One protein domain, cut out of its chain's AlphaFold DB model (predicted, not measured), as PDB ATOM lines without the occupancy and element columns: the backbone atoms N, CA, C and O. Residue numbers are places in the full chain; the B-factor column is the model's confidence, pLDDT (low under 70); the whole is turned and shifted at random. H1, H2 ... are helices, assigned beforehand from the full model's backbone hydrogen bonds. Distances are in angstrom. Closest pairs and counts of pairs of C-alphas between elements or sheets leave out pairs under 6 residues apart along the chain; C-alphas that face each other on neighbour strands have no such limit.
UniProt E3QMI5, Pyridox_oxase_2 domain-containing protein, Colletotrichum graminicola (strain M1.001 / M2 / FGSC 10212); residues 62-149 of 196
ATOM      1  N   LEU A  62     -12.847  52.291  45.622       90.81
ATOM      2  CA  LEU A  62     -13.914  52.916  44.855       90.81
ATOM      3  C   LEU A  62     -13.362  53.419  43.518       90.81
ATOM      4  O   LEU A  62     -12.212  53.846  43.409       90.81
ATOM      5  N   TRP A  63     -14.191  53.319  42.486       87.69
ATOM      6  CA  TRP A  63     -13.826  53.706  41.128       87.69
ATOM      7  C   TRP A  63     -13.552  55.213  41.036       87.69
ATOM      8  O   TRP A  63     -14.319  55.998  41.588       87.69
ATOM      9  N   ALA A  64     -12.500  55.604  40.306       82.25
ATOM     10  CA  ALA A  64     -12.035  56.987  40.134       82.25
ATOM     11  C   ALA A  64     -11.412  57.644  41.384       82.25
ATOM     12  O   ALA A  64     -11.117  58.843  41.374       82.25
ATOM     13  N   GLU A  65     -11.136  56.867  42.434       77.12
ATOM     14  CA  GLU A  65     -10.576  57.356  43.703       77.12
ATOM     15  C   GLU A  65      -9.209  56.763  44.034       77.12
ATOM     16  O   GLU A  65      -8.772  56.754  45.186       77.12
ATOM     17  N   LEU A  66      -8.507  56.249  43.024       65.81
ATOM     18  CA  LEU A  66      -7.172  55.715  43.234       65.81
ATOM     19  C   LEU A  66      -6.217  56.805  43.767       65.81
ATOM     20  O   LEU A  66      -6.209  57.917  43.227       65.81
ATOM     21  N   PRO A  67      -5.380  56.486  44.783       60.59
ATOM     22  CA  PRO A  67      -4.441  57.438  45.372       60.59
ATOM     23  C   PRO A  67      -3.505  58.069  44.332       60.59
ATOM     24  O   PRO A  67      -3.058  57.397  43.398       60.59
ATOM     25  N   ASP A  68      -3.117  59.329  44.543       55.44
ATOM     26  CA  ASP A  68      -2.280  60.109  43.614       55.44
ATOM     27  C   ASP A  68      -0.930  59.458  43.273       55.44
ATOM     28  O   ASP A  68      -0.370  59.696  42.203       55.44
ATOM     29  N   ILE A  69      -0.407  58.590  44.146       51.25
ATOM     30  CA  ILE A  69       0.832  57.844  43.883       51.25
ATOM     31  C   ILE A  69       0.696  56.931  42.655       51.25
ATOM     32  O   ILE A  69       1.641  56.787  41.880       51.25
ATOM     33  N   ASN A  70      -0.509  56.404  42.419       51.22
ATOM     34  CA  ASN A  70      -0.838  55.604  41.246       51.22
ATOM     35  C   ASN A  70      -1.097  56.494  40.028       51.22
ATOM     36  O   ASN A  70      -0.718  56.124  38.919       51.22
ATOM     37  N   ARG A  71      -1.642  57.707  40.221       49.62
ATOM     38  CA  ARG A  71      -1.747  58.710  39.145       49.62
ATOM     39  C   ARG A  71      -0.368  59.122  38.621       49.62
ATOM     40  O   ARG A  71      -0.214  59.256  37.415       49.62
ATOM     41  N   ARG A  72       0.648  59.238  39.486       45.47
ATOM     42  CA  ARG A  72       2.026  59.592  39.087       45.47
ATOM     43  C   ARG A  72       2.730  58.527  38.242       45.47
ATOM     44  O   ARG A  72       3.436  58.892  37.308       45.47
ATOM     45  N   ILE A  73       2.528  57.237  38.526       51.69
ATOM     46  CA  ILE A  73       3.060  56.145  37.683       51.69
ATOM     47  C   ILE A  73       2.493  56.246  36.260       51.69
ATOM     48  O   ILE A  73       3.196  55.989  35.288       51.69
ATOM     49  N   ILE A  74       1.237  56.674  36.146       49.88
ATOM     50  CA  ILE A  74       0.514  56.802  34.881       49.88
ATOM     51  C   ILE A  74       0.905  58.078  34.127       49.88
ATOM     52  O   ILE A  74       1.097  58.019  32.919       49.88
ATOM     53  N   CYS A  75       1.086  59.211  34.815       45.97
ATOM     54  CA  CYS A  75       1.510  60.467  34.182       45.97
ATOM     55  C   CYS A  75       2.918  60.392  33.567       45.97
ATOM     56  O   CYS A  75       3.208  61.146  32.651       45.97
ATOM     57  N   ASN A  76       3.787  59.475  34.011       48.34
ATOM     58  CA  ASN A  76       5.081  59.246  33.353       48.34
ATOM     59  C   ASN A  76       4.964  58.526  31.993       48.34
ATOM     60  O   ASN A  76       5.971  58.369  31.306       48.34
ATOM     61  N   ILE A  77       3.764  58.064  31.620       52.34
ATOM     62  CA  ILE A  77       3.481  57.338  30.372       52.34
ATOM     63  C   ILE A  77       2.790  58.253  29.342       52.34
ATOM     64  O   ILE A  77       2.794  57.945  28.153       52.34
ATOM     65  N   SER A  78       2.240  59.396  29.761       48.00
ATOM     66  CA  SER A  78       1.482  60.323  28.911       48.00
ATOM     67  C   SER A  78       2.111  61.719  28.845       48.00
ATOM     68  O   SER A  78       2.841  62.143  29.740       48.00
ATOM     69  N   THR A  79       1.849  62.439  27.753       47.84
ATOM     70  CA  THR A  79       2.293  63.828  27.560       47.84
ATOM     71  C   THR A  79       1.563  64.788  28.512       47.84
ATOM     72  O   THR A  79       0.445  64.489  28.926       47.84
ATOM     73  N   PRO A  80       2.155  65.946  28.862       49.41
ATOM     74  CA  PRO A  80       1.626  66.876  29.871       49.41
ATOM     75  C   PRO A  80       0.237  67.482  29.588       49.41
ATOM     76  O   PRO A  80      -0.303  68.137  30.470       49.41
ATOM     77  N   ASP A  81      -0.354  67.249  28.413       52.38
ATOM     78  CA  ASP A  81      -1.711  67.699  28.069       52.38
ATOM     79  C   ASP A  81      -2.820  66.673  28.433       52.38
ATOM     80  O   ASP A  81      -4.000  66.968  28.274       52.38
ATOM     81  N   ASP A  82      -2.469  65.487  28.959       53.88
ATOM     82  CA  ASP A  82      -3.399  64.399  29.340       53.88
ATOM     83  C   ASP A  82      -3.759  64.398  30.847       53.88
ATOM     84  O   ASP A  82      -3.741  63.354  31.515       53.88
ATOM     85  N   ASP A  83      -4.070  65.561  31.423       57.12
ATOM     86  CA  ASP A  83      -4.501  65.668  32.832       57.12
ATOM     87  C   ASP A  83      -5.977  65.278  33.059       57.12
ATOM     88  O   ASP A  83      -6.456  65.230  34.196       57.12
ATOM     89  N   ASP A  84      -6.691  64.922  31.990       66.81
ATOM     90  CA  ASP A  84      -8.080  64.489  32.065       66.81
ATOM     91  C   ASP A  84      -8.226  63.014  32.470       66.81
ATOM     92  O   ASP A  84      -7.512  62.101  32.034       66.81
ATOM     93  N   TRP A  85      -9.209  62.764  33.334       71.50
ATOM     94  CA  TRP A  85      -9.617  61.416  33.704       71.50
ATOM     95  C   TRP A  85     -10.159  60.671  32.478       71.50
ATOM     96  O   TRP A  85     -10.997  61.185  31.738       71.50
ATOM     97  N   SER A  86      -9.745  59.415  32.295       80.06
ATOM     98  CA  SER A  86     -10.357  58.528  31.308       80.06
ATOM     99  C   SER A  86     -10.537  57.120  31.860       80.06
ATOM    100  O   SER A  86      -9.748  56.629  32.672       80.06
ATOM    101  N   PHE A  87     -11.572  56.433  31.375       81.88
ATOM    102  CA  PHE A  87     -11.867  55.058  31.776       81.88
ATOM    103  C   PHE A  87     -10.672  54.121  31.526       81.88
ATOM    104  O   PHE A  87     -10.294  53.335  32.391       81.88
ATOM    105  N   ALA A  88     -10.033  54.229  30.357       83.94
ATOM    106  CA  ALA A  88      -8.881  53.401  29.991       83.94
ATOM    107  C   ALA A  88      -7.669  53.642  30.907       83.94
ATOM    108  O   ALA A  88      -6.937  52.703  31.249       83.94
ATOM    109  N   ARG A  89      -7.484  54.893  31.337       81.88
ATOM    110  CA  ARG A  89      -6.434  55.288  32.272       81.88
ATOM    111  C   ARG A  89      -6.668  54.672  33.651       81.88
ATOM    112  O   ARG A  89      -5.748  54.071  34.197       81.88
ATOM    113  N   GLU A  90      -7.900  54.708  34.154       85.44
ATOM    114  CA  GLU A  90      -8.276  54.073  35.426       85.44
ATOM    115  C   GLU A  90      -8.102  52.540  35.382       85.44
ATOM    116  O   GLU A  90      -7.532  51.935  36.291       85.44
ATOM    117  N   VAL A  91      -8.487  51.882  34.279       88.62
ATOM    118  CA  VAL A  91      -8.243  50.436  34.093       88.62
ATOM    119  C   VAL A  91      -6.746  50.111  34.132       88.62
ATOM    120  O   VAL A  91      -6.333  49.095  34.700       88.62
ATOM    121  N   THR A  92      -5.915  50.948  33.515       88.19
ATOM    122  CA  THR A  92      -4.453  50.782  33.532       88.19
ATOM    123  C   THR A  92      -3.883  51.029  34.928       88.19
ATOM    124  O   THR A  92      -3.041  50.256  35.384       88.19
ATOM    125  N   ALA A  93      -4.413  52.017  35.651       85.81
ATOM    126  CA  ALA A  93      -4.074  52.295  37.042       85.81
ATOM    127  C   ALA A  93      -4.285  51.072  37.940       85.81
ATOM    128  O   ALA A  93      -3.385  50.666  38.677       85.81
ATOM    129  N   HIS A  94      -5.454  50.434  37.832       89.50
ATOM    130  CA  HIS A  94      -5.759  49.229  38.597       89.50
ATOM    131  C   HIS A  94      -4.815  48.068  38.273       89.50
ATOM    132  O   HIS A  94      -4.469  47.315  39.179       89.50
ATOM    133  N   PHE A  95      -4.375  47.928  37.018       91.69
ATOM    134  CA  PHE A  95      -3.386  46.917  36.635       91.69
ATOM    135  C   PHE A  95      -2.000  47.220  37.221       91.69
ATOM    136  O   PHE A  95      -1.343  46.328  37.765       91.69
ATOM    137  N   GLY A  96      -1.572  48.484  37.170       89.44
ATOM    138  CA  GLY A  96      -0.295  48.927  37.733       89.44
ATOM    139  C   GLY A  96      -0.215  48.821  39.253       89.44
ATOM    140  O   GLY A  96       0.857  48.533  39.780       89.44
ATOM    141  N   ASN A  97      -1.349  48.940  39.947       89.12
ATOM    142  CA  ASN A  97      -1.438  48.796  41.402       89.12
ATOM    143  C   ASN A  97      -1.301  47.339  41.898       89.12
ATOM    144  O   ASN A  97      -1.255  47.080  43.098       89.12
ATOM    145  N   LEU A  98      -1.270  46.352  40.997       90.62
ATOM    146  CA  LEU A  98      -1.017  44.960  41.367       90.62
ATOM    147  C   LEU A  98       0.485  44.707  41.528       90.62
ATOM    148  O   LEU A  98       1.303  45.322  40.855       90.62
ATOM    149  N   SER A  99       0.875  43.749  42.371       91.25
ATOM    150  CA  SER A  99       2.276  43.313  42.401       91.25
ATOM    151  C   SER A  99       2.658  42.608  41.087       91.25
ATOM    152  O   SER A  99       1.782  42.041  40.424       91.25
ATOM    153  N   PRO A 100       3.950  42.549  40.714       93.38
ATOM    154  CA  PRO A 100       4.369  41.853  39.495       93.38
ATOM    155  C   PRO A 100       3.943  40.383  39.446       93.38
ATOM    156  O   PRO A 100       3.565  39.868  38.394       93.38
ATOM    157  N   ALA A 101       3.948  39.707  40.600       92.62
ATOM    158  CA  ALA A 101       3.467  38.334  40.728       92.62
ATOM    159  C   ALA A 101       1.951  38.236  40.497       92.62
ATOM    160  O   ALA A 101       1.487  37.326  39.815       92.62
ATOM    161  N   MET A 102       1.171  39.191  41.011       91.88
ATOM    162  CA  MET A 102      -0.270  39.235  40.767       91.88
ATOM    163  C   MET A 102      -0.595  39.543  39.307       91.88
ATOM    164  O   MET A 102      -1.469  38.893  38.741       91.88
ATOM    165  N   ARG A 103       0.126  40.474  38.668       94.56
ATOM    166  CA  ARG A 103      -0.007  40.714  37.221       94.56
ATOM    167  C   ARG A 103       0.321  39.460  36.407       94.56
ATOM    168  O   ARG A 103      -0.376  39.151  35.448       94.56
ATOM    169  N   GLY A 104       1.319  38.689  36.833       93.56
ATOM    170  CA  GLY A 104       1.669  37.421  36.198       93.56
ATOM    171  C   GLY A 104       0.552  36.378  36.192       93.56
ATOM    172  O   GLY A 104       0.506  35.557  35.280       93.56
ATOM    173  N   THR A 105      -0.402  36.447  37.129       94.12
ATOM    174  CA  THR A 105      -1.542  35.510  37.167       94.12
ATOM    175  C   THR A 105      -2.460  35.634  35.947       94.12
ATOM    176  O   THR A 105      -3.101  34.655  35.578       94.12
ATOM    177  N   PHE A 106      -2.471  36.782  35.257       94.38
ATOM    178  CA  PHE A 106      -3.225  36.968  34.010       94.38
ATOM    179  C   PHE A 106      -2.570  36.290  32.796       94.38
ATOM    180  O   PHE A 106      -3.189  36.212  31.738       94.38
ATOM    181  N   ARG A 107      -1.346  35.764  32.940       92.50
ATOM    182  CA  ARG A 107      -0.693  34.899  31.940       92.50
ATOM    183  C   ARG A 107      -0.876  33.411  32.256       92.50
ATOM    184  O   ARG A 107      -0.346  32.578  31.525       92.50
ATOM    185  N   ASN A 108      -1.616  33.065  33.311       91.31
ATOM    186  CA  ASN A 108      -1.934  31.673  33.605       91.31
ATOM    187  C   ASN A 108      -2.755  31.046  32.461       91.31
ATOM    188  O   ASN A 108      -3.481  31.761  31.767       91.31
ATOM    189  N   PRO A 109      -2.685  29.714  32.291       89.62
ATOM    190  CA  PRO A 109      -3.596  28.999  31.405       89.62
ATOM    191  C   PRO A 109      -5.062  29.238  31.786       89.62
ATOM    192  O   PRO A 109      -5.361  29.575  32.936       89.62
ATOM    193  N   GLU A 110      -5.968  29.016  30.833       87.94
ATOM    194  CA  GLU A 110      -7.403  29.248  31.013       87.94
ATOM    195  C   GLU A 110      -7.937  28.600  32.311       87.94
ATOM    196  O   GLU A 110      -7.756  27.393  32.528       87.94
ATOM    197  N   PRO A 111      -8.586  29.382  33.198       89.81
ATOM    198  CA  PRO A 111      -9.138  28.858  34.439       89.81
ATOM    199  C   PRO A 111     -10.128  27.714  34.192       89.81
ATOM    200  O   PRO A 111     -11.043  27.831  33.386       89.81
ATOM    201  N   GLY A 112      -9.977  26.613  34.933       88.50
ATOM    202  CA  GLY A 112     -10.835  25.427  34.806       88.50
ATOM    203  C   GLY A 112     -10.328  24.372  33.816       88.50
ATOM    204  O   GLY A 112     -10.833  23.248  33.827       88.50
ATOM    205  N   THR A 113      -9.294  24.674  33.027       86.06
ATOM    206  CA  THR A 113      -8.673  23.706  32.114       86.06
ATOM    207  C   THR A 113      -7.868  22.641  32.867       86.06
ATOM    208  O   THR A 113      -7.280  22.879  33.925       86.06
ATOM    209  N   SER A 114      -7.845  21.420  32.321       83.94
ATOM    210  CA  SER A 114      -7.106  20.290  32.897       83.94
ATOM    211  C   SER A 114      -5.613  20.597  33.024       83.94
ATOM    212  O   SER A 114      -4.964  20.935  32.040       83.94
ATOM    213  N   ARG A 115      -5.023  20.339  34.199       82.12
ATOM    214  CA  ARG A 115      -3.566  20.469  34.417       82.12
ATOM    215  C   ARG A 115      -2.718  19.537  33.546       82.12
ATOM    216  O   ARG A 115      -1.515  19.744  33.453       82.12
ATOM    217  N   LYS A 116      -3.316  18.485  32.977       80.31
ATOM    218  CA  LYS A 116      -2.632  17.574  32.046       80.31
ATOM    219  C   LYS A 116      -2.553  18.142  30.628       80.31
ATOM    220  O   LYS A 116      -1.764  17.639  29.836       80.31
ATOM    221  N   ALA A 117      -3.388  19.126  30.292       72.25
ATOM    222  CA  ALA A 117      -3.273  19.827  29.026       72.25
ATOM    223  C   ALA A 117      -2.064  20.762  29.122       72.25
ATOM    224  O   ALA A 117      -2.005  21.613  30.011       72.25
ATOM    225  N   ASN A 118      -1.091  20.591  28.230       64.06
ATOM    226  CA  ASN A 118      -0.072  21.617  28.056       64.06
ATOM    227  C   ASN A 118      -0.760  22.875  27.511       64.06
ATOM    228  O   ASN A 118      -1.633  22.739  26.644       64.06
ATOM    229  N   PRO A 119      -0.398  24.079  27.986       66.06
ATOM    230  CA  PRO A 119      -0.842  25.307  27.345       66.06
ATOM    231  C   PRO A 119      -0.499  25.238  25.854       66.06
ATOM    232  O   PRO A 119       0.571  24.749  25.485       66.06
ATOM    233  N   ALA A 120      -1.437  25.646  25.000       59.47
ATOM    234  CA  ALA A 120      -1.295  25.499  23.552       59.47
ATOM    235  C   ALA A 120      -0.158  26.363  22.973       59.47
ATOM    236  O   ALA A 120       0.329  26.080  21.880       59.47
ATOM    237  N   ASP A 121       0.280  27.386  23.707       65.88
ATOM    238  CA  ASP A 121       1.314  28.334  23.318       65.88
ATOM    239  C   ASP A 121       2.389  28.500  24.412       65.88
ATOM    240  O   ASP A 121       2.198  28.175  25.583       65.88
ATOM    241  N   GLY A 122       3.562  29.014  24.029       66.31
ATOM    242  CA  GLY A 122       4.640  29.351  24.970       66.31
ATOM    243  C   GLY A 122       4.389  30.640  25.769       66.31
ATOM    244  O   GLY A 122       5.263  31.071  26.520       66.31
ATOM    245  N   GLY A 123       3.231  31.283  25.574       74.69
ATOM    246  CA  GLY A 123       2.850  32.536  26.224       74.69
ATOM    247  C   GLY A 123       2.226  32.331  27.603       74.69
ATOM    248  O   GLY A 123       2.368  33.205  28.463       74.69
ATOM    249  N   HIS A 124       1.596  31.176  27.828       82.88
ATOM    250  CA  HIS A 124       0.892  30.854  29.062       82.88
ATOM    251  C   HIS A 124       1.689  29.951  30.010       82.88
ATOM    252  O   HIS A 124       2.299  28.960  29.612       82.88
ATOM    253  N   GLY A 125       1.626  30.250  31.307       81.31
ATOM    254  CA  GLY A 125       2.308  29.462  32.332       81.31
ATOM    255  C   GLY A 125       2.032  29.958  33.747       81.31
ATOM    256  O   GLY A 125       1.395  30.988  33.948       81.31
ATOM    257  N   LEU A 126       2.470  29.195  34.746       85.94
ATOM    258  CA  LEU A 126       2.296  29.548  36.157       85.94
ATOM    259  C   LEU A 126       3.546  30.246  36.701       85.94
ATOM    260  O   LEU A 126       4.666  29.938  36.301       85.94
ATOM    261  N   GLY A 127       3.358  31.139  37.674       85.44
ATOM    262  CA  GLY A 127       4.463  31.743  38.430       85.44
ATOM    263  C   GLY A 127       5.242  32.833  37.687       85.44
ATOM    264  O   GLY A 127       6.288  33.263  38.176       85.44
ATOM    265  N   HIS A 128       4.748  33.305  36.539       86.75
ATOM    266  CA  HIS A 128       5.324  34.467  35.868       86.75
ATOM    267  C   HIS A 128       5.253  35.710  36.759       86.75
ATOM    268  O   HIS A 128       4.349  35.868  37.580       86.75
ATOM    269  N   LYS A 129       6.201  36.621  36.555       91.81
ATOM    270  CA  LYS A 129       6.136  37.993  37.053       91.81
ATOM    271  C   LYS A 129       6.052  38.912  35.847       91.81
ATOM    272  O   LYS A 129       6.788  38.713  34.886       91.81
ATOM    273  N   VAL A 130       5.150  39.882  35.898       90.38
ATOM    274  CA  VAL A 130       4.945  40.858  34.827       90.38
ATOM    275  C   VAL A 130       5.271  42.234  35.385       90.38
ATOM    276  O   VAL A 130       4.566  42.737  36.259       90.38
ATOM    277  N   GLU A 131       6.366  42.820  34.914       89.94
ATOM    278  CA  GLU A 131       6.769  44.188  35.264       89.94
ATOM    279  C   GLU A 131       6.174  45.214  34.291       89.94
ATOM    280  O   GLU A 131       5.851  46.327  34.697       89.94
ATOM    281  N   ASP A 132       5.973  44.817  33.032       88.69
ATOM    282  CA  ASP A 132       5.408  45.666  31.988       88.69
ATOM    283  C   ASP A 132       3.897  45.891  32.185       88.69
ATOM    284  O   ASP A 132       3.114  44.950  32.347       88.69
ATOM    285  N   LEU A 133       3.475  47.156  32.148       88.25
ATOM    286  CA  LEU A 133       2.069  47.557  32.242       88.25
ATOM    287  C   LEU A 133       1.285  47.291  30.950       88.25
ATOM    288  O   LEU A 133       0.053  47.261  30.986       88.25
ATOM    289  N   HIS A 134       1.984  47.075  29.836       88.62
ATOM    290  CA  HIS A 134       1.410  46.863  28.512       88.62
ATOM    291  C   HIS A 134       1.570  45.425  27.996       88.62
ATOM    292  O   HIS A 134       1.270  45.186  26.830       88.62
ATOM    293  N   ASP A 135       1.956  44.464  28.850       91.69
ATOM    294  CA  ASP A 135       2.091  43.046  28.474       91.69
ATOM    295  C   ASP A 135       0.818  42.537  27.781       91.69
ATOM    296  O   ASP A 135      -0.251  42.448  28.393       91.69
ATOM    297  N   GLU A 136       0.930  42.213  26.491       92.50
ATOM    298  CA  GLU A 136      -0.221  41.931  25.627       92.50
ATOM    299  C   GLU A 136      -1.069  40.764  26.149       92.50
ATOM    300  O   GLU A 136      -2.298  40.845  26.177       92.50
ATOM    301  N   VAL A 137      -0.419  39.700  26.635       91.31
ATOM    302  CA  VAL A 137      -1.088  38.490  27.134       91.31
ATOM    303  C   VAL A 137      -1.830  38.787  28.436       91.31
ATOM    304  O   VAL A 137      -3.009  38.459  28.582       91.31
ATOM    305  N   ALA A 138      -1.166  39.442  29.391       92.56
ATOM    306  CA  ALA A 138      -1.775  39.792  30.667       92.56
ATOM    307  C   ALA A 138      -2.927  40.790  30.482       92.56
ATOM    308  O   ALA A 138      -3.984  40.647  31.102       92.56
ATOM    309  N   ARG A 139      -2.761  41.784  29.604       92.88
ATOM    310  CA  ARG A 139      -3.777  42.808  29.327       92.88
ATOM    311  C   ARG A 139      -4.980  42.249  28.578       92.88
ATOM    312  O   ARG A 139      -6.105  42.640  28.892       92.88
ATOM    313  N   ALA A 140      -4.781  41.279  27.686       93.00
ATOM    314  CA  ALA A 140      -5.877  40.568  27.032       93.00
ATOM    315  C   ALA A 140      -6.795  39.847  28.037       93.00
ATOM    316  O   ALA A 140      -8.005  39.776  27.806       93.00
ATOM    317  N   ASN A 141      -6.260  39.411  29.184       93.44
ATOM    318  CA  ASN A 141      -6.989  38.670  30.222       93.44
ATOM    319  C   ASN A 141      -7.396  39.514  31.444       93.44
ATOM    320  O   ASN A 141      -8.251  39.101  32.228       93.44
ATOM    321  N   PHE A 142      -6.822  40.704  31.621       94.44
ATOM    322  CA  PHE A 142      -7.142  41.589  32.739       94.44
ATOM    323  C   PHE A 142      -8.493  42.288  32.552       94.44
ATOM    324  O   PHE A 142      -8.779  42.863  31.501       94.44
ATOM    325  N   ARG A 143      -9.327  42.293  33.595       93.75
ATOM    326  CA  ARG A 143     -10.614  43.000  33.616       93.75
ATOM    327  C   ARG A 143     -10.773  43.752  34.932       93.75
ATOM    328  O   ARG A 143     -10.371  43.250  35.980       93.75
ATOM    329  N   VAL A 144     -11.423  44.912  34.871       93.00
ATOM    330  CA  VAL A 144     -11.949  45.603  36.054       93.00
ATOM    331  C   VAL A 144     -13.463  45.466  36.054       93.00
ATOM    332  O   VAL A 144     -14.110  45.690  35.033       93.00
ATOM    333  N   VAL A 145     -14.014  45.068  37.196       93.81
ATOM    334  CA  VAL A 145     -15.457  44.970  37.416       93.81
ATOM    335  C   VAL A 145     -15.840  46.060  38.402       93.81
ATOM    336  O   VAL A 145     -15.300  46.106  39.505       93.81
ATOM    337  N   VAL A 146     -16.772  46.920  38.000       93.88
ATOM    338  CA  VAL A 146     -17.335  47.976  38.844       93.88
ATOM    339  C   VAL A 146     -18.761  47.585  39.198       93.88
ATOM    340  O   VAL A 146     -19.553  47.254  38.316       93.88
ATOM    341  N   ILE A 147     -19.081  47.605  40.489       94.62
ATOM    342  CA  ILE A 147     -20.443  47.428  40.990       94.62
ATOM    343  C   ILE A 147     -20.961  48.823  41.319       94.62
ATOM    344  O   ILE A 147     -20.322  49.548  42.077       94.62
ATOM    345  N   VAL A 148     -22.095  49.194  40.730       94.69
ATOM    346  CA  VAL A 148     -22.783  50.459  41.005       94.69
ATOM    347  C   VAL A 148     -24.045  50.121  41.792       94.69
ATOM    348  O   VAL A 148     -25.018  49.666  41.187       94.69
ATOM    349  N   PRO A 149     -24.035  50.257  43.130       95.44
ATOM    350  CA  PRO A 149     -25.203  49.938  43.934       95.44
ATOM    351  C   PRO A 149     -26.344  50.898  43.608       95.44
ATOM    352  O   PRO A 149     -26.150  52.110  43.542       95.44
TER     353      PRO A 149
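This is residues 62 to 149 of the 196 residues of the protein "Pyridox_oxase_2 domain-containing protein" of Colletotrichum graminicola (strain M1.001 / M2 / FGSC 10212) (UniProt E3QMI5). With little regular structure, this is a loose, flat run of two small pairs of helices, H1 packed crosswise on H2 and H3 packed crosswise on H4, and a long loop, residues 108 to 135, that leaves H3 and returns to H4; its residues 111 to 116 stick out. The 88 printed residues, all helix by class, have 32 in four named helices, H1 to H4 in order. The radius of gyration of the C-alphas is 15.3 A, the spans 49 by 33 by 17 A.

H1, residues 68 to 75, touches H2, residues 87 to 96, only just about perpendicular at 71 degrees; the closest C-alphas, Asn 70 and Ala 93, are 6.3 A apart. H3, residues 100 to 107, touches H4, residues 136 to 141, about perpendicular at 78 degrees; the closest C-alphas, Phe 106 and Ala 138, are 4.6 A apart. H2 and H3 are close but not clearly touching. Every O i to N i+4 pair is within hydrogen-bond range in H1, H2 and H4, and 2 of 4 in H3.

H1 begins at C-alpha 68 (-2.280, 60.109, 43.614); H2 measures 14.4 A from first to last C-alpha; H4 ends at C-alpha 141 (-6.989, 38.670, 30.222).

The printed part has no cut. The links H1 to H2 and H3 to H4 are long. Residues 66 to 84 and 118 to 122 have pLDDT under 70.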